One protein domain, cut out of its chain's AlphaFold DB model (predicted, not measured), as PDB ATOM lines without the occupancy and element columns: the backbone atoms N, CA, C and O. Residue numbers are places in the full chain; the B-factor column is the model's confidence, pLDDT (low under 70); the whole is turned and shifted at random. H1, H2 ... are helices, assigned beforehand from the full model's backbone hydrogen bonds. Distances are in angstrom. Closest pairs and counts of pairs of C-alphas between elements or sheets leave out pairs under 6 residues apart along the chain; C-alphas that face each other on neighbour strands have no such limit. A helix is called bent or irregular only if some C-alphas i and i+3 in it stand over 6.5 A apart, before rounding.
ATOM      1  N   GLY A   2     -30.435 -13.682  55.740       48.22
ATOM      2  CA  GLY A   2     -29.587 -14.734  55.150       48.22
ATOM      3  C   GLY A   2     -29.564 -16.073  55.903       48.22
ATOM      4  O   GLY A   2     -29.667 -17.127  55.285       48.22
ATOM      5  N   GLY A   3     -29.539 -16.041  57.241       49.28
ATOM      6  CA  GLY A   3     -29.572 -17.259  58.063       49.28
ATOM      7  C   GLY A   3     -30.892 -18.042  57.997       49.28
ATOM      8  O   GLY A   3     -30.869 -19.267  58.065       49.28
ATOM      9  N   SER A   4     -32.034 -17.372  57.795       54.97
ATOM     10  CA  SER A   4     -33.338 -18.051  57.718       54.97
ATOM     11  C   SER A   4     -33.538 -18.783  56.389       54.97
ATOM     12  O   SER A   4     -34.125 -19.858  56.380       54.97
ATOM     13  N   LEU A   5     -33.003 -18.253  55.278       52.72
ATOM     14  CA  LEU A   5     -33.000 -18.956  53.986       52.72
ATOM     15  C   LEU A   5     -32.043 -20.160  53.991       52.72
ATOM     16  O   LEU A   5     -32.360 -21.209  53.433       52.72
ATOM     17  N   MET A   6     -30.886 -20.038  54.654       51.66
ATOM     18  CA  MET A   6     -29.926 -21.141  54.771       51.66
ATOM     19  C   MET A   6     -30.463 -22.334  55.563       51.66
ATOM     20  O   MET A   6     -30.158 -23.470  55.206       51.66
ATOM     21  N   SER A   7     -31.286 -22.084  56.587       52.06
ATOM     22  CA  SER A   7     -31.894 -23.131  57.417       52.06
ATOM     23  C   SER A   7     -32.759 -24.119  56.627       52.06
ATOM     24  O   SER A   7     -33.010 -25.210  57.128       52.06
ATOM     25  N   GLN A   8     -33.225 -23.769  55.422       55.72
ATOM     26  CA  GLN A   8     -34.122 -24.633  54.648       55.72
ATOM     27  C   GLN A   8     -33.450 -25.342  53.464       55.72
ATOM     28  O   GLN A   8     -33.969 -26.354  52.997       55.72
ATOM     29  N   TRP A   9     -32.345 -24.820  52.918       59.38
ATOM     30  CA  TRP A   9     -31.818 -25.276  51.614       59.38
ATOM     31  C   TRP A   9     -30.525 -26.093  51.697       59.38
ATOM     32  O   TRP A   9     -30.086 -26.654  50.689       59.38
ATOM     33  N   GLY A  10     -29.957 -26.214  52.893       67.19
ATOM     34  CA  GLY A  10     -28.745 -26.972  53.157       67.19
ATOM     35  C   GLY A  10     -27.464 -26.208  52.817       67.19
ATOM     36  O   GLY A  10     -27.392 -25.421  51.863       67.19
ATOM     37  N   THR A  11     -26.424 -26.457  53.609       72.12
ATOM     38  CA  THR A  11     -25.171 -25.686  53.634       72.12
ATOM     39  C   THR A  11     -24.490 -25.638  52.257       72.12
ATOM     40  O   THR A  11     -24.038 -24.582  51.813       72.12
ATOM     41  N   TYR A  12     -24.490 -26.755  51.521       76.00
ATOM     42  CA  TYR A  12     -23.889 -26.848  50.183       76.00
ATOM     43  C   TYR A  12     -24.585 -25.972  49.128       76.00
ATOM     44  O   TYR A  12     -23.913 -25.273  48.368       76.00
ATOM     45  N   ARG A  13     -25.925 -26.008  49.052       75.06
ATOM     46  CA  ARG A  13     -26.672 -25.246  48.031       75.06
ATOM     47  C   ARG A  13     -26.528 -23.749  48.261       75.06
ATOM     48  O   ARG A  13     -26.345 -23.008  47.302       75.06
ATOM     49  N   ALA A  14     -26.548 -23.332  49.523       78.69
ATOM     50  CA  ALA A  14     -26.309 -21.952  49.905       78.69
ATOM     51  C   ALA A  14     -24.908 -21.473  49.480       78.69
ATOM     52  O   ALA A  14     -24.800 -20.459  48.800       78.69
ATOM     53  N   LEU A  15     -23.846 -22.237  49.777       79.62
ATOM     54  CA  LEU A  15     -22.476 -21.911  49.349       79.62
ATOM     55  C   LEU A  15     -22.340 -21.781  47.823       79.62
ATOM     56  O   LEU A  15     -21.708 -20.844  47.344       79.62
ATOM     57  N   MET A  16     -22.953 -22.695  47.063       82.62
ATOM     58  CA  MET A  16     -22.977 -22.651  45.593       82.62
ATOM     59  C   MET A  16     -23.670 -21.386  45.075       82.62
ATOM     60  O   MET A  16     -23.087 -20.635  44.298       82.62
ATOM     61  N   ILE A  17     -24.916 -21.149  45.504       82.38
ATOM     62  CA  ILE A  17     -25.734 -20.031  45.017       82.38
ATOM     63  C   ILE A  17     -25.076 -18.702  45.378       82.38
ATOM     64  O   ILE A  17     -24.963 -17.832  44.521       82.38
ATOM     65  N   PHE A  18     -24.595 -18.550  46.613       82.44
ATOM     66  CA  PHE A  18     -23.970 -17.304  47.050       82.44
ATOM     67  C   PHE A  18     -22.608 -17.084  46.406       82.44
ATOM     68  O   PHE A  18     -22.315 -15.958  46.028       82.44
ATOM     69  N   GLY A  19     -21.801 -18.130  46.208       82.44
ATOM     70  CA  GLY A  19     -20.538 -17.994  45.484       82.44
ATOM     71  C   GLY A  19     -20.745 -17.555  44.029       82.44
ATOM     72  O   GLY A  19     -20.012 -16.702  43.535       82.44
ATOM     73  N   ILE A  20     -21.783 -18.072  43.363       85.12
ATOM     74  CA  ILE A  20     -22.166 -17.636  42.011       85.12
ATOM     75  C   ILE A  20     -22.685 -16.193  42.033       85.12
ATOM     76  O   ILE A  20     -22.249 -15.383  41.218       85.12
ATOM     77  N   LEU A  21     -23.566 -15.841  42.976       83.75
ATOM     78  CA  LEU A  21     -24.071 -14.472  43.131       83.75
ATOM     79  C   LEU A  21     -22.940 -13.467  43.394       83.75
ATOM     80  O   LEU A  21     -22.944 -12.380  42.818       83.75
ATOM     81  N   GLN A  22     -21.947 -13.835  44.207       82.94
ATOM     82  CA  GLN A  22     -20.770 -13.011  44.480       82.94
ATOM     83  C   GLN A  22     -19.938 -12.796  43.205       82.94
ATOM     84  O   GLN A  22     -19.517 -11.676  42.924       82.94
ATOM     85  N   ALA A  23     -19.747 -13.845  42.394       84.38
ATOM     86  CA  ALA A  23     -19.046 -13.741  41.114       84.38
ATOM     87  C   ALA A  23     -19.803 -12.852  40.111       84.38
ATOM     88  O   ALA A  23     -19.199 -11.995  39.469       84.38
ATOM     89  N   ILE A  24     -21.129 -12.995  40.024       83.94
ATOM     90  CA  ILE A  24     -21.986 -12.126  39.201       83.94
ATOM     91  C   ILE A  24     -21.921 -10.675  39.695       83.94
ATOM     92  O   ILE A  24     -21.871  -9.756  38.882       83.94
ATOM     93  N   SER A  25     -21.865 -10.453  41.010       82.50
ATOM     94  CA  SER A  25     -21.749  -9.106  41.583       82.50
ATOM     95  C   SER A  25     -20.423  -8.444  41.200       82.50
ATOM     96  O   SER A  25     -20.424  -7.297  40.763       82.50
ATOM     97  N   ASN A  26     -19.306  -9.182  41.255       82.88
ATOM     98  CA  ASN A  26     -18.006  -8.701  40.765       82.88
ATOM     99  C   ASN A  26     -18.032  -8.379  39.265       82.88
ATOM    100  O   ASN A  26     -17.441  -7.392  38.835       82.88
ATOM    101  N   PHE A  27     -18.765  -9.157  38.469       80.31
ATOM    102  CA  PHE A  27     -18.997  -8.825  37.065       80.31
ATOM    103  C   PHE A  27     -19.863  -7.560  36.897       80.31
ATOM    104  O   PHE A  27     -19.631  -6.760  35.995       80.31
ATOM    105  N   GLY A  28     -20.816  -7.312  37.797       77.06
ATOM    106  CA  GLY A  28     -21.570  -6.056  37.847       77.06
ATOM    107  C   GLY A  28     -20.667  -4.830  38.019       77.06
ATOM    108  O   GLY A  28     -20.897  -3.806  37.378       77.06
ATOM    109  N   TYR A  29     -19.587  -4.942  38.795       77.06
ATOM    110  CA  TYR A  29     -18.598  -3.868  38.921       77.06
ATOM    111  C   TYR A  29     -17.739  -3.659  37.672       77.06
ATOM    112  O   TYR A  29     -17.368  -2.521  37.396       77.06
ATOM    113  N   TYR A  30     -17.480  -4.705  36.881       80.12
ATOM    114  CA  TYR A  30     -16.893  -4.543  35.544       80.12
ATOM    115  C   TYR A  30     -17.794  -3.668  34.653       80.12
ATOM    116  O   TYR A  30     -17.320  -2.744  33.994       80.12
ATOM    117  N   VAL A  31     -19.115  -3.877  34.705       76.50
ATOM    118  CA  VAL A  31     -20.080  -3.033  33.975       76.50
ATOM    119  C   VAL A  31     -20.093  -1.597  34.513       76.50
ATOM    120  O   VAL A  31     -20.125  -0.653  33.728       76.50
ATOM    121  N   VAL A  32     -20.019  -1.403  35.835       78.00
ATOM    122  CA  VAL A  32     -19.904  -0.062  36.446       78.00
ATOM    123  C   VAL A  32     -18.625   0.650  35.994       78.00
ATOM    124  O   VAL A  32     -18.671   1.840  35.689       78.00
ATOM    125  N   ALA A  33     -17.501  -0.066  35.916       75.31
ATOM    126  CA  ALA A  33     -16.222   0.484  35.474       75.31
ATOM    127  C   ALA A  33     -16.247   0.913  33.993       75.31
ATOM    128  O   ALA A  33     -15.660   1.937  33.649       75.31
ATOM    129  N   SER A  34     -17.020   0.214  33.154       73.81
ATOM    130  CA  SER A  34     -17.236   0.573  31.744       73.81
ATOM    131  C   SER A  34     -18.178   1.774  31.536       73.81
ATOM    132  O   SER A  34     -18.102   2.434  30.500       73.81
ATOM    133  N   PHE A  35     -19.051   2.089  32.502       75.44
ATOM    134  CA  PHE A  35     -19.980   3.230  32.453       75.44
ATOM    135  C   PHE A  35     -19.804   4.175  33.658       75.44
ATOM    136  O   PHE A  35     -20.718   4.319  34.484       75.44
ATOM    137  N   PRO A  36     -18.647   4.852  33.775       68.62
ATOM    138  CA  PRO A  36     -18.387   5.755  34.887       68.62
ATOM    139  C   PRO A  36     -19.370   6.939  34.868       68.62
ATOM    140  O   PRO A  36     -19.549   7.603  33.850       68.62
ATOM    141  N   GLY A  37     -20.017   7.210  36.009       70.50
ATOM    142  CA  GLY A  37     -20.917   8.361  36.201       70.50
ATOM    143  C   GLY A  37     -22.413   8.036  36.304       70.50
ATOM    144  O   GLY A  37     -23.200   8.915  36.652       70.50
ATOM    145  N   ASN A  38     -22.832   6.785  36.080       80.00
ATOM    146  CA  ASN A  38     -24.229   6.380  36.257       80.00
ATOM    147  C   ASN A  38     -24.509   5.933  37.707       80.00
ATOM    148  O   ASN A  38     -24.391   4.759  38.061       80.00
ATOM    149  N   VAL A  39     -24.891   6.897  38.553       82.19
ATOM    150  CA  VAL A  39     -25.213   6.690  39.979       82.19
ATOM    151  C   VAL A  39     -26.233   5.558  40.219       82.19
ATOM    152  O   VAL A  39     -25.980   4.745  41.111       82.19
ATOM    153  N   PRO A  40     -27.335   5.422  39.449       84.62
ATOM    154  CA  PRO A  40     -28.261   4.299  39.621       84.62
ATOM    155  C   PRO A  40     -27.625   2.913  39.424       84.62
ATOM    156  O   PRO A  40     -27.908   1.992  40.194       84.62
ATOM    157  N   ILE A  41     -26.751   2.746  38.426       81.25
ATOM    158  CA  ILE A  41     -26.066   1.462  38.176       81.25
ATOM    159  C   ILE A  41     -25.103   1.150  39.327       81.25
ATOM    160  O   ILE A  41     -25.057   0.026  39.821       81.25
ATOM    161  N   MET A  42     -24.387   2.159  39.823       80.62
ATOM    162  CA  MET A  42     -23.489   1.989  40.965       80.62
ATOM    163  C   MET A  42     -24.255   1.627  42.247       80.62
ATOM    164  O   MET A  42     -23.873   0.698  42.956       80.62
ATOM    165  N   ALA A  43     -25.367   2.313  42.530       85.44
ATOM    166  CA  ALA A  43     -26.190   2.060  43.712       85.44
ATOM    167  C   ALA A  43     -26.808   0.653  43.699       85.44
ATOM    168  O   ALA A  43     -26.819  -0.030  44.724       85.44
ATOM    169  N   THR A  44     -27.289   0.199  42.539       84.94
ATOM    170  CA  THR A  44     -27.835  -1.158  42.389       84.94
ATOM    171  C   THR A  44     -26.752  -2.226  42.525       84.94
ATOM    172  O   THR A  44     -26.966  -3.196  43.252       84.94
ATOM    173  N   ALA A  45     -25.575  -2.030  41.924       85.06
ATOM    174  CA  ALA A  45     -24.442  -2.945  42.070       85.06
ATOM    175  C   ALA A  45     -23.987  -3.078  43.534       85.06
ATOM    176  O   ALA A  45     -23.864  -4.195  44.034       85.06
ATOM    177  N   ILE A  46     -23.828  -1.956  44.248       85.06
ATOM    178  CA  ILE A  46     -23.461  -1.943  45.674       85.06
ATOM    179  C   ILE A  46     -24.547  -2.607  46.527       85.06
ATOM    180  O   ILE A  46     -24.238  -3.380  47.434       85.06
ATOM    181  N   GLY A  47     -25.825  -2.343  46.244       86.12
ATOM    182  CA  GLY A  47     -26.935  -2.973  46.960       86.12
ATOM    183  C   GLY A  47     -26.925  -4.498  46.821       86.12
ATOM    184  O   GLY A  47     -27.053  -5.213  47.816       86.12
ATOM    185  N   ILE A  48     -26.717  -4.998  45.600       85.62
ATOM    186  CA  ILE A  48     -26.596  -6.436  45.330       85.62
ATOM    187  C   ILE A  48     -25.361  -7.010  46.030       85.62
ATOM    188  O   ILE A  48     -25.468  -8.051  46.678       85.62
ATOM    189  N   GLU A  49     -24.218  -6.329  45.956       85.62
ATOM    190  CA  GLU A  49     -22.975  -6.761  46.599       85.62
ATOM    191  C   GLU A  49     -23.134  -6.896  48.114       85.62
ATOM    192  O   GLU A  49     -22.771  -7.932  48.663       85.62
ATOM    193  N   ASN A  50     -23.781  -5.938  48.779       87.50
ATOM    194  CA  ASN A  50     -24.015  -5.993  50.224       87.50
ATOM    195  C   ASN A  50     -24.922  -7.166  50.624       87.50
ATOM    196  O   ASN A  50     -24.674  -7.849  51.624       87.50
ATOM    197  N   ILE A  51     -25.962  -7.439  49.831       83.75
ATOM    198  CA  ILE A  51     -26.844  -8.593  50.048       83.75
ATOM    199  C   ILE A  51     -26.055  -9.897  49.868       83.75
ATOM    200  O   ILE A  51     -26.129 -10.786  50.723       83.75
ATOM    201  N   CYS A  52     -25.273 -10.004  48.791       83.19
ATOM    202  CA  CYS A  52     -24.439 -11.171  48.511       83.19
ATOM    203  C   CYS A  52     -23.376 -11.376  49.592       83.19
ATOM    204  O   CYS A  52     -23.225 -12.491  50.087       83.19
ATOM    205  N   GLY A  53     -22.715 -10.307  50.038       82.06
ATOM    206  CA  GLY A  53     -21.696 -10.339  51.085       82.06
ATOM    207  C   GLY A  53     -22.251 -10.813  52.427       82.06
ATOM    208  O   GLY A  53     -21.643 -11.660  53.093       82.06
ATOM    209  N   GLY A  54     -23.449 -10.352  52.802       80.88
ATOM    210  CA  GLY A  54     -24.145 -10.826  53.999       80.88
ATOM    211  C   GLY A  54     -24.506 -12.317  53.927       80.88
ATOM    212  O   GLY A  54     -24.289 -13.061  54.888       80.88
ATOM    213  N   LEU A  55     -25.012 -12.777  52.778       81.19
ATOM    214  CA  LEU A  55     -25.351 -14.186  52.535       81.19
ATOM    215  C   LEU A  55     -24.108 -15.089  52.502       81.19
ATOM    216  O   LEU A  55     -24.090 -16.146  53.134       81.19
ATOM    217  N   GLY A  56     -23.049 -14.651  51.819       81.94
ATOM    218  CA  GLY A  56     -21.776 -15.359  51.718       81.94
ATOM    219  C   GLY A  56     -21.108 -15.535  53.078       81.94
ATOM    220  O   GLY A  56     -20.642 -16.629  53.396       81.94
ATOM    221  N   THR A  57     -21.145 -14.505  53.927       82.88
ATOM    222  CA  THR A  57     -20.621 -14.581  55.300       82.88
ATOM    223  C   THR A  57     -21.395 -15.597  56.139       82.88
ATOM    224  O   THR A  57     -20.784 -16.426  56.812       82.88
ATOM    225  N   ALA A  58     -22.732 -15.593  56.065       82.75
ATOM    226  CA  ALA A  58     -23.556 -16.570  56.776       82.75
ATOM    227  C   ALA A  58     -23.241 -18.011  56.338       82.75
ATOM    228  O   ALA A  58     -23.063 -18.893  57.183       82.75
ATOM    229  N   ALA A  59     -23.095 -18.242  55.031       81.25
ATOM    230  CA  ALA A  59     -22.762 -19.560  54.497       81.25
ATOM    231  C   ALA A  59     -21.358 -20.024  54.848       81.25
ATOM    232  O   ALA A  59     -21.155 -21.197  55.164       81.25
ATOM    233  N   PHE A  60     -20.404 -19.100  54.852       83.19
ATOM    234  CA  PHE A  60     -19.051 -19.373  55.292       83.19
ATOM    235  C   PHE A  60     -19.012 -19.781  56.771       83.19
ATOM    236  O   PHE A  60     -18.428 -20.808  57.108       83.19
ATOM    237  N   VAL A  61     -19.694 -19.045  57.654       83.00
ATOM    238  CA  VAL A  61     -19.773 -19.398  59.082       83.00
ATOM    239  C   VAL A  61     -20.442 -20.761  59.278       83.00
ATOM    240  O   VAL A  61     -19.935 -21.580  60.044       83.00
ATOM    241  N   ALA A  62     -21.531 -21.048  58.559       81.19
ATOM    242  CA  ALA A  62     -22.212 -22.342  58.622       81.19
ATOM    243  C   ALA A  62     -21.306 -23.508  58.191       81.19
ATOM    244  O   ALA A  62     -21.308 -24.557  58.842       81.19
ATOM    245  N   LEU A  63     -20.503 -23.305  57.139       82.38
ATOM    246  CA  LEU A  63     -19.498 -24.259  56.672       82.38
ATOM    247  C   LEU A  63     -18.433 -24.510  57.740       82.38
ATOM    248  O   LEU A  63     -18.197 -25.663  58.093       82.38
ATOM    249  N   VAL A  64     -17.819 -23.448  58.275       83.06
ATOM    250  CA  VAL A  64     -16.777 -23.560  59.309       83.06
ATOM    251  C   VAL A  64     -17.323 -24.281  60.537       83.06
ATOM    252  O   VAL A  64     -16.701 -25.223  61.013       83.06
ATOM    253  N   MET A  65     -18.519 -23.918  61.004       80.94
ATOM    254  CA  MET A  65     -19.162 -24.617  62.120       80.94
ATOM    255  C   MET A  65     -19.418 -26.098  61.830       80.94
ATOM    256  O   MET A  65     -19.349 -26.907  62.745       80.94
ATOM    257  N   GLY A  66     -19.723 -26.460  60.583       76.25
ATOM    258  CA  GLY A  66     -19.890 -27.854  60.180       76.25
ATOM    259  C   GLY A  66     -18.575 -28.641  60.060       76.25
ATOM    260  O   GLY A  66     -18.582 -29.866  60.157       76.25
ATOM    261  N   LEU A  67     -17.449 -27.954  59.856       79.06
ATOM    262  CA  LEU A  67     -16.105 -28.541  59.849       79.06
ATOM    263  C   LEU A  67     -15.523 -28.709  61.258       79.06
ATOM    264  O   LEU A  67     -14.671 -29.575  61.452       79.06
ATOM    265  N   CYS A  68     -15.954 -27.892  62.219       81.56
ATOM    266  CA  CYS A  68     -15.488 -27.967  63.598       81.56
ATOM    267  C   CYS A  68     -16.042 -29.199  64.325       81.56
ATOM    268  O   CYS A  68     -17.239 -29.480  64.292       81.56
ATOM    269  N   ASP A  69     -15.174 -29.893  65.055       75.69
ATOM    270  CA  ASP A  69     -15.558 -30.979  65.953       75.69
ATOM    271  C   ASP A  69     -16.060 -30.415  67.291       75.69
ATOM    272  O   ASP A  69     -15.433 -29.522  67.868       75.69
ATOM    273  N   VAL A  70     -17.167 -30.965  67.811       65.12
ATOM    274  CA  VAL A  70     -17.857 -30.530  69.044       65.12
ATOM    275  C   VAL A  70     -16.909 -30.494  70.251       65.12
ATOM    276  O   VAL A  70     -17.080 -29.678  71.155       65.12
ATOM    277  N   ARG A  71     -15.864 -31.331  70.249       69.06
ATOM    278  CA  ARG A  71     -14.902 -31.449  71.352       69.06
ATOM    279  C   ARG A  71     -13.851 -30.325  71.410       69.06
ATOM    280  O   ARG A  71     -13.299 -30.098  72.482       69.06
ATOM    281  N   TYR A  72     -13.588 -29.616  70.303       76.56
ATOM    282  CA  TYR A  72     -12.569 -28.548  70.204       76.56
ATOM    283  C   TYR A  72     -13.027 -27.350  69.345       76.56
ATOM    284  O   TYR A  72     -12.226 -26.701  68.665       76.56
ATOM    285  N   THR A  73     -14.325 -27.044  69.359       75.00
ATOM    286  CA  THR A  73     -14.961 -26.095  68.427       75.00
ATOM    287  C   THR A  73     -14.340 -24.702  68.421       75.00
ATOM    288  O   THR A  73     -14.138 -24.139  67.348       75.00
ATOM    289  N   ALA A  74     -14.023 -24.139  69.589       77.88
ATOM    290  CA  ALA A  74     -13.565 -22.755  69.705       77.88
ATOM    291  C   ALA A  74     -12.218 -22.514  69.003       77.88
ATOM    292  O   ALA A  74     -12.064 -21.545  68.259       77.88
ATOM    293  N   THR A  75     -11.250 -23.412  69.195       86.00
ATOM    294  CA  THR A  75      -9.911 -23.277  68.603       86.00
ATOM    295  C   THR A  75      -9.924 -23.568  67.108       86.00
ATOM    296  O   THR A  75      -9.314 -22.826  66.341       86.00
ATOM    297  N   GLN A  76     -10.658 -24.592  66.666       85.62
ATOM    298  CA  GLN A  76     -10.793 -24.907  65.241       85.62
ATOM    299  C   GLN A  76     -11.535 -23.809  64.481       85.62
ATOM    300  O   GLN A  76     -11.102 -23.416  63.400       85.62
ATOM    301  N   PHE A  77     -12.600 -23.259  65.065       86.25
ATOM    302  CA  PHE A  77     -13.329 -22.142  64.471       86.25
ATOM    303  C   PHE A  77     -12.425 -20.916  64.320       86.25
ATOM    304  O   PHE A  77     -12.382 -20.312  63.245       86.25
ATOM    305  N   ALA A  78     -11.660 -20.582  65.365       86.94
ATOM    306  CA  ALA A  78     -10.705 -19.482  65.329       86.94
ATOM    307  C   ALA A  78      -9.620 -19.703  64.263       86.94
ATOM    308  O   ALA A  78      -9.366 -18.803  63.470       86.94
ATOM    309  N   LEU A  79      -9.035 -20.904  64.188       89.50
ATOM    310  CA  LEU A  79      -8.004 -21.248  63.201       89.50
ATOM    311  C   LEU A  79      -8.529 -21.203  61.762       89.50
ATOM    312  O   LEU A  79      -7.886 -20.611  60.899       89.50
ATOM    313  N   LEU A  80      -9.700 -21.785  61.495       88.00
ATOM    314  CA  LEU A  80     -10.311 -21.790  60.162       88.00
ATOM    315  C   LEU A  80     -10.716 -20.378  59.719       88.00
ATOM    316  O   LEU A  80     -10.487 -19.996  58.571       88.00
ATOM    317  N   THR A  81     -11.264 -19.576  60.634       86.25
ATOM    318  CA  THR A  81     -11.627 -18.178  60.357       86.25
ATOM    319  C   THR A  81     -10.384 -17.308  60.161       86.25
ATOM    320  O   THR A  81     -10.357 -16.476  59.253       86.25
ATOM    321  N   ALA A  82      -9.330 -17.528  60.953       89.25
ATOM    322  CA  ALA A  82      -8.043 -16.860  60.783       89.25
ATOM    323  C   ALA A  82      -7.422 -17.205  59.427       89.25
ATOM    324  O   ALA A  82      -7.049 -16.298  58.688       89.25
ATOM    325  N   LEU A  83      -7.395 -18.487  59.048       89.25
ATOM    326  CA  LEU A  83      -6.877 -18.941  57.758       89.25
ATOM    327  C   LEU A  83      -7.636 -18.305  56.583       89.25
ATOM    328  O   LEU A  83      -7.021 -17.797  55.644       89.25
ATOM    329  N   ALA A  84      -8.968 -18.257  56.657       86.38
ATOM    330  CA  ALA A  84      -9.783 -17.586  55.648       86.38
ATOM    331  C   ALA A  84      -9.538 -16.069  55.598       86.38
ATOM    332  O   ALA A  84      -9.547 -15.470  54.521       86.38
ATOM    333  N   SER A  85      -9.294 -15.436  56.751       86.94
ATOM    334  CA  SER A  85      -8.965 -14.011  56.812       86.94
ATOM    335  C   SER A  85      -7.595 -13.704  56.215       86.94
ATOM    336  O   SER A  85      -7.466 -12.739  55.465       86.94
ATOM    337  N   VAL A  86      -6.596 -14.552  56.475       86.62
ATOM    338  CA  VAL A  86      -5.252 -14.424  55.899       86.62
ATOM    339  C   VAL A  86      -5.321 -14.471  54.378       86.62
ATOM    340  O   VAL A  86      -4.788 -13.575  53.730       86.62
ATOM    341  N   GLY A  87      -6.043 -15.442  53.806       80.69
ATOM    342  CA  GLY A  87      -6.230 -15.525  52.356       80.69
ATOM    343  C   GLY A  87      -6.829 -14.243  51.774       80.69
ATOM    344  O   GLY A  87      -6.310 -13.698  50.806       80.69
ATOM    345  N   ARG A  88      -7.873 -13.695  52.404       79.56
ATOM    346  CA  ARG A  88      -8.518 -12.459  51.940       79.56
ATOM    347  C   ARG A  88      -7.606 -11.236  52.055       79.56
ATOM    348  O   ARG A  88      -7.494 -10.473  51.107       79.56
ATOM    349  N   VAL A  89      -6.969 -11.030  53.206       83.94
ATOM    350  CA  VAL A  89      -6.230  -9.793  53.500       83.94
ATOM    351  C   VAL A  89      -4.874  -9.771  52.802       83.94
ATOM    352  O   VAL A  89      -4.530  -8.759  52.203       83.94
ATOM    353  N   PHE A  90      -4.124 -10.876  52.832       79.25
ATOM    354  CA  PHE A  90      -2.772 -10.920  52.268       79.25
ATOM    355  C   PHE A  90      -2.738 -11.161  50.762       79.25
ATOM    356  O   PHE A  90      -1.812 -10.684  50.112       79.25
ATOM    357  N   LEU A  91      -3.710 -11.887  50.196       73.69
ATOM    358  CA  LEU A  91      -3.752 -12.088  48.747       73.69
ATOM    359  C   LEU A  91      -4.508 -10.951  48.069       73.69
ATOM    360  O   LEU A  91      -3.980 -10.357  47.142       73.69
ATOM    361  N   ALA A  92      -5.713 -10.593  48.523       76.19
ATOM    362  CA  ALA A  92      -6.481  -9.571  47.812       76.19
ATOM    363  C   ALA A  92      -5.955  -8.151  48.080       76.19
ATOM    364  O   ALA A  92      -5.884  -7.356  47.153       76.19
ATOM    365  N   GLY A  93      -5.541  -7.819  49.307       75.06
ATOM    366  CA  GLY A  93      -5.137  -6.451  49.661       75.06
ATOM    367  C   GLY A  93      -3.898  -5.947  48.896       75.06
ATOM    368  O   GLY A  93      -4.032  -5.055  48.063       75.06
ATOM    369  N   PRO A  94      -2.699  -6.511  49.128       80.81
ATOM    370  CA  PRO A  94      -1.448  -6.066  48.503       80.81
ATOM    371  C   PRO A  94      -1.389  -6.248  46.985       80.81
ATOM    372  O   PRO A  94      -0.703  -5.487  46.310       80.81
ATOM    373  N   LEU A  95      -2.078  -7.259  46.440       78.88
ATOM    374  CA  LEU A  95      -2.048  -7.526  45.000       78.88
ATOM    375  C   LEU A  95      -2.929  -6.555  44.207       78.88
ATOM    376  O   LEU A  95      -2.678  -6.370  43.022       78.88
ATOM    377  N   THR A  96      -3.926  -5.918  44.834       82.38
ATOM    378  CA  THR A  96      -4.885  -5.051  44.128       82.38
ATOM    379  C   THR A  96      -4.254  -3.764  43.578       82.38
ATOM    380  O   THR A  96      -4.368  -3.554  42.370       82.38
ATOM    381  N   PRO A  97      -3.552  -2.919  44.369       82.81
ATOM    382  CA  PRO A  97      -2.990  -1.661  43.866       82.81
ATOM    383  C   PRO A  97      -2.070  -1.814  42.638       82.81
ATOM    384  O   PRO A  97      -2.354  -1.184  41.620       82.81
ATOM    385  N   PRO A  98      -1.038  -2.687  42.643       84.38
ATOM    386  CA  PRO A  98      -0.140  -2.811  41.494       84.38
ATOM    387  C   PRO A  98      -0.808  -3.445  40.261       84.38
ATOM    388  O   PRO A  98      -0.368  -3.205  39.134       84.38
ATOM    389  N   LEU A  99      -1.862  -4.255  40.438       82.94
ATOM    390  CA  LEU A  99      -2.637  -4.807  39.319       82.94
ATOM    391  C   LEU A  99      -3.531  -3.750  38.676       82.94
ATOM    392  O   LEU A  99      -3.558  -3.647  37.451       82.94
ATOM    393  N   VAL A 100      -4.245  -2.971  39.489       85.19
ATOM    394  CA  VAL A 100      -5.147  -1.920  39.001       85.19
ATOM    395  C   VAL A 100      -4.356  -0.811  38.308       85.19
ATOM    396  O   VAL A 100      -4.774  -0.353  37.249       85.19
ATOM    397  N   GLU A 101      -3.185  -0.436  38.831       83.88
ATOM    398  CA  GLU A 101      -2.310   0.561  38.194       83.88
ATOM    399  C   GLU A 101      -1.826   0.139  36.799       83.88
ATOM    400  O   GLU A 101      -1.663   0.986  35.924       83.88
ATOM    401  N   ARG A 102      -1.610  -1.163  36.562       82.31
ATOM    402  CA  ARG A 102      -1.133  -1.673  35.265       82.31
ATOM    403  C   ARG A 102      -2.243  -2.027  34.281       82.31
ATOM    404  O   ARG A 102      -2.057  -1.834  33.085       82.31
ATOM    405  N   PHE A 103      -3.349  -2.596  34.757       78.56
ATOM    406  CA  PHE A 103      -4.374  -3.220  33.907       78.56
ATOM    407  C   PHE A 103      -5.750  -2.545  33.978       78.56
ATOM    408  O   PHE A 103      -6.665  -2.952  33.256       78.56
ATOM    409  N   GLY A 104      -5.902  -1.531  34.831       83.06
ATOM    410  CA  GLY A 104      -7.165  -0.843  35.067       83.06
ATOM    411  C   GLY A 104      -8.156  -1.651  35.908       83.06
ATOM    412  O   GLY A 104      -7.948  -2.822  36.242       83.06
ATOM    413  N   TRP A 105      -9.265  -1.000  36.253       79.88
ATOM    414  CA  TRP A 105     -10.331  -1.587  37.068       79.88
ATOM    415  C   TRP A 105     -11.070  -2.723  36.350       79.88
ATOM    416  O   TRP A 105     -11.421  -3.715  36.982       79.88
ATOM    417  N   ASP A 106     -11.231  -2.627  35.031       79.31
ATOM    418  CA  ASP A 106     -11.949  -3.613  34.218       79.31
ATOM    419  C   ASP A 106     -11.316  -5.012  34.309       79.31
ATOM    420  O   ASP A 106     -11.962  -5.994  34.687       79.31
ATOM    421  N   SER A 107     -10.013  -5.098  34.027       80.88
ATOM    422  CA  SER A 107      -9.256  -6.353  34.080       80.88
ATOM    423  C   SER A 107      -9.177  -6.915  35.498       80.88
ATOM    424  O   SER A 107      -9.189  -8.132  35.681       80.88
ATOM    425  N   PHE A 108      -9.119  -6.042  36.509       83.31
ATOM    426  CA  PHE A 108      -9.102  -6.446  37.911       83.31
ATOM    427  C   PHE A 108     -10.408  -7.145  38.310       83.31
ATOM    428  O   PHE A 108     -10.364  -8.256  38.838       83.31
ATOM    429  N   TYR A 109     -11.570  -6.563  37.992       82.69
ATOM    430  CA  TYR A 109     -12.853  -7.210  38.278       82.69
ATOM    431  C   TYR A 109     -12.984  -8.552  37.548       82.69
ATOM    432  O   TYR A 109     -13.398  -9.541  38.154       82.69
ATOM    433  N   LEU A 110     -12.525  -8.641  36.298       83.31
ATOM    434  CA  LEU A 110     -12.527  -9.889  35.532       83.31
ATOM    435  C   LEU A 110     -11.610 -10.958  36.158       83.31
ATOM    436  O   LEU A 110     -11.988 -12.126  36.266       83.31
ATOM    437  N   LEU A 111     -10.442 -10.551  36.664       84.69
ATOM    438  CA  LEU A 111      -9.537 -11.427  37.402       84.69
ATOM    439  C   LEU A 111     -10.177 -11.959  38.691       84.69
ATOM    440  O   LEU A 111     -10.041 -13.143  38.989       84.69
ATOM    441  N   THR A 112     -10.909 -11.132  39.445       84.31
ATOM    442  CA  THR A 112     -11.586 -11.603  40.669       84.31
ATOM    443  C   THR A 112     -12.665 -12.646  40.372       84.31
ATOM    444  O   THR A 112     -12.795 -13.620  41.116       84.31
ATOM    445  N   VAL A 113     -13.393 -12.500  39.259       84.75
ATOM    446  CA  VAL A 113     -14.347 -13.512  38.778       84.75
ATOM    447  C   VAL A 113     -13.616 -14.806  38.417       84.75
ATOM    448  O   VAL A 113     -14.041 -15.879  38.840       84.75
ATOM    449  N   LEU A 114     -12.482 -14.722  37.714       86.31
ATOM    450  CA  LEU A 114     -11.658 -15.890  37.383       86.31
ATOM    451  C   LEU A 114     -11.118 -16.602  38.632       86.31
ATOM    452  O   LEU A 114     -11.134 -17.827  38.680       86.31
ATOM    453  N   ILE A 115     -10.694 -15.856  39.656       85.19
ATOM    454  CA  ILE A 115     -10.227 -16.404  40.941       85.19
ATOM    455  C   ILE A 115     -11.375 -17.060  41.729       85.19
ATOM    456  O   ILE A 115     -11.140 -18.005  42.483       85.19
ATOM    457  N   ALA A 116     -12.624 -16.630  41.538       84.19
ATOM    458  CA  ALA A 116     -13.780 -17.267  42.170       84.19
ATOM    459  C   ALA A 116     -14.082 -18.668  41.595       84.19
ATOM    460  O   ALA A 116     -14.554 -19.544  42.325       84.19
ATOM    461  N   ILE A 117     -13.766 -18.914  40.316       86.50
ATOM    462  CA  ILE A 117     -14.004 -20.199  39.630       86.50
ATOM    463  C   ILE A 117     -13.347 -21.392  40.342       86.50
ATOM    464  O   ILE A 117     -14.063 -22.355  40.625       86.50
ATOM    465  N   PRO A 118     -12.034 -21.400  40.662       87.06
ATOM    466  CA  PRO A 118     -11.426 -22.532  41.357       87.06
ATOM    467  C   PRO A 118     -12.043 -22.763  42.741       87.06
ATOM    468  O   PRO A 118     -12.195 -23.914  43.144       87.06
ATOM    469  N   GLY A 119     -12.477 -21.705  43.438       85.12
ATOM    470  CA  GLY A 119     -13.206 -21.825  44.704       85.12
ATOM    471  C   GLY A 119     -14.551 -22.543  44.543       85.12
ATOM    472  O   GLY A 119     -14.844 -23.489  45.276       85.12
ATOM    473  N   LEU A 120     -15.339 -22.152  43.537       85.44
ATOM    474  CA  LEU A 120     -16.606 -22.806  43.192       85.44
ATOM    475  C   LEU A 120     -16.405 -24.252  42.719       85.44
ATOM    476  O   LEU A 120     -17.162 -25.145  43.102       85.44
ATOM    477  N   CYS A 121     -15.364 -24.502  41.928       88.00
ATOM    478  CA  CYS A 121     -15.032 -25.833  41.429       88.00
ATOM    479  C   CYS A 121     -14.629 -26.774  42.576       88.00
ATOM    480  O   CYS A 121     -15.102 -27.909  42.649       88.00
ATOM    481  N   LEU A 122     -13.831 -26.283  43.532       85.62
ATOM    482  CA  LEU A 122     -13.472 -27.032  44.734       85.62
ATOM    483  C   LEU A 122     -14.714 -27.358  45.573       85.62
ATOM    484  O   LEU A 122     -14.891 -28.497  46.000       85.62
ATOM    485  N   LEU A 123     -15.610 -26.389  45.759       84.25
ATOM    486  CA  LEU A 123     -16.874 -26.609  46.459       84.25
ATOM    487  C   LEU A 123     -17.713 -27.701  45.772       84.25
ATOM    488  O   LEU A 123     -18.241 -28.593  46.438       84.25
ATOM    489  N   TRP A 124     -17.789 -27.671  44.440       84.56
ATOM    490  CA  TRP A 124     -18.505 -28.663  43.640       84.56
ATOM    491  C   TRP A 124     -17.879 -30.064  43.710       84.56
ATOM    492  O   TRP A 124     -18.608 -31.060  43.773       84.56
ATOM    493  N   LEU A 125     -16.546 -30.158  43.754       87.12
ATOM    494  CA  LEU A 125     -15.816 -31.419  43.916       87.12
ATOM    495  C   LEU A 125     -16.061 -32.038  45.303       87.12
ATOM    496  O   LEU A 125     -16.247 -33.245  45.436       87.12
ATOM    497  N   TYR A 126     -16.105 -31.206  46.345       84.88
ATOM    498  CA  TYR A 126     -16.305 -31.632  47.733       84.88
ATOM    499  C   TYR A 126     -17.779 -31.672  48.163       84.88
ATOM    500  O   TYR A 126     -18.068 -31.896  49.344       84.88
ATOM    501  N   ARG A 127     -18.719 -31.533  47.219       81.75
ATOM    502  CA  ARG A 127     -20.170 -31.502  47.473       81.75
ATOM    503  C   ARG A 127     -20.659 -32.643  48.361       81.75
ATOM    504  O   ARG A 127     -21.467 -32.416  49.255       81.75
ATOM    505  N   ASP A 128     -20.145 -33.855  48.154       78.00
ATOM    506  CA  ASP A 128     -20.610 -35.043  48.871       78.00
ATOM    507  C   ASP A 128     -20.102 -35.052  50.318       78.00
ATOM    508  O   ASP A 128     -20.768 -35.578  51.204       78.00
ATOM    509  N   ARG A 129     -18.958 -34.407  50.600       79.06
ATOM    510  CA  ARG A 129     -18.495 -34.200  51.982       79.06
ATOM    511  C   ARG A 129     -19.320 -33.131  52.690       79.06
ATOM    512  O   ARG A 129     -19.693 -33.340  53.836       79.06
ATOM    513  N   ILE A 130     -19.630 -32.025  52.010       79.25
ATOM    514  CA  ILE A 130     -20.414 -30.923  52.593       79.25
ATOM    515  C   ILE A 130     -21.852 -31.374  52.882       79.25
ATOM    516  O   ILE A 130     -22.386 -31.066  53.941       79.25
ATOM    517  N   LYS A 131     -22.463 -32.174  51.998       77.12
ATOM    518  CA  LYS A 131     -23.785 -32.772  52.251       77.12
ATOM    519  C   LYS A 131     -23.795 -33.684  53.482       77.12
ATOM    520  O   LYS A 131     -24.715 -33.597  54.285       77.12
ATOM    521  N   ARG A 132     -22.746 -34.493  53.682       75.19
ATOM    522  CA  ARG A 132     -22.611 -35.353  54.875       75.19
ATOM    523  C   ARG A 132     -22.486 -34.567  56.185       75.19
ATOM    524  O   ARG A 132     -22.894 -35.060  57.232       75.19
ATOM    525  N   ILE A 133     -21.910 -33.365  56.141       74.00
ATOM    526  CA  ILE A 133     -21.830 -32.467  57.304       74.00
ATOM    527  C   ILE A 133     -23.234 -31.993  57.715       74.00
ATOM    528  O   ILE A 133     -23.550 -31.979  58.904       74.00
ATOM    529  N   ASP A 134     -24.083 -31.663  56.740       69.56
ATOM    530  CA  ASP A 134     -25.485 -31.288  56.964       69.56
ATOM    531  C   ASP A 134     -26.296 -32.456  57.548       69.56
ATOM    532  O   ASP A 134     -27.011 -32.277  58.532       69.56
ATOM    533  N   GLU A 135     -26.132 -33.669  57.007       65.12
ATOM    534  CA  GLU A 135     -26.803 -34.876  57.522       65.12
ATOM    535  C   GLU A 135     -26.438 -35.156  58.986       65.12
ATOM    536  O   GLU A 135     -27.312 -35.464  59.795       65.12
ATOM    537  N   LYS A 136     -25.165 -34.986  59.367       60.16
ATOM    538  CA  LYS A 136     -24.731 -35.123  60.766       60.16
ATOM    539  C   LYS A 136     -25.377 -34.093  61.697       60.16
ATOM    540  O   LYS A 136     -25.682 -34.442  62.834       60.16
ATOM    541  N   LYS A 137     -25.582 -32.850  61.242       59.53
ATOM    542  CA  LYS A 137     -26.269 -31.808  62.028       59.53
ATOM    543  C   LYS A 137     -27.736 -32.162  62.275       59.53
ATOM    544  O   LYS A 137     -28.171 -32.114  63.419       59.53
ATOM    545  N   VAL A 138     -28.450 -32.605  61.236       57.00
ATOM    546  CA  VAL A 138     -29.869 -33.002  61.331       57.00
ATOM    547  C   VAL A 138     -30.080 -34.168  62.303       57.00
ATOM    548  O   VAL A 138     -31.102 -34.229  62.976       57.00
ATOM    549  N   VAL A 139     -29.117 -35.088  62.404       55.25
ATOM    550  CA  VAL A 139     -29.192 -36.231  63.331       55.25
ATOM    551  C   VAL A 139     -28.927 -35.829  64.793       55.25
ATOM    552  O   VAL A 139     -29.401 -36.512  65.698       55.25
ATOM    553  N   LEU A 140     -28.178 -34.748  65.039       55.50
ATOM    554  CA  LEU A 140     -27.811 -34.295  66.389       55.50
ATOM    555  C   LEU A 140     -28.799 -33.292  66.995       55.50
ATOM    556  O   LEU A 140     -28.828 -33.166  68.218       55.50
ATOM    557  N   GLU A 141     -29.601 -32.594  66.189       57.34
ATOM    558  CA  GLU A 141     -30.731 -31.818  66.705       57.34
ATOM    559  C   GLU A 141     -31.859 -32.784  67.105       57.34
ATOM    560  O   GLU A 141     -32.442 -33.443  66.237       57.34
TER     561      GLU A 141
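This is residues 2 to 141 of the 150 residues of the protein "MFS transporter" of Alcaligenaceae bacterium (UniProt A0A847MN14). The long helix H4 folds back on itself, its arms H4a and H4b running with H3 and H2 as a loose, elongated bundle; H1 packs on H3, H5 on one end of H2 and H3. The printed part has 140 residues with five named helices, H1 to H5 in order, all helix. It is only just compact, close to loose: radius of gyration of the C-alphas 17.1 A, spans 52 by 29 by 25 A.

Find C-alpha 73 at (-14.961, -26.095, 68.427), where H4, residues 73 to 125, begins; assigned as one helix by its hydrogen bonds, it is bent, C-alphas 102 and 105 being 9.4 A apart. H4a, residues 73 to 102, measures 43.4 A and is irregular, C-alphas 94 and 97 being 6.6 A apart; H4b is residues 105 to 125. H3, residues 39 to 67, measures 41.5 A; H2 is residues 11 to 34, H1 2 to 9. H5, residues 127 to 140, ends at C-alpha (-27.811, -34.295, 66.389).

At the hub, H3, find its hairpin with H2: closest C-alphas Phe 18 and Gly 56, 5.5 A. H2 touches H4b, opposite ways at a shallow 13 degrees, closest C-alphas Tyr 30 and Asp 106, 5.2 A. Every O i to N i+4 pair is within hydrogen-bond range in H2, H3 and H5, but 2 of 4 in H1, 21 of 26 in H4a and 15 of 17 in H4b.

The printed part has no cut, and its four links are tight. Look for pLDDT under 70 at residues 2 to 10, 36, 70 to 71 and 134 to 141.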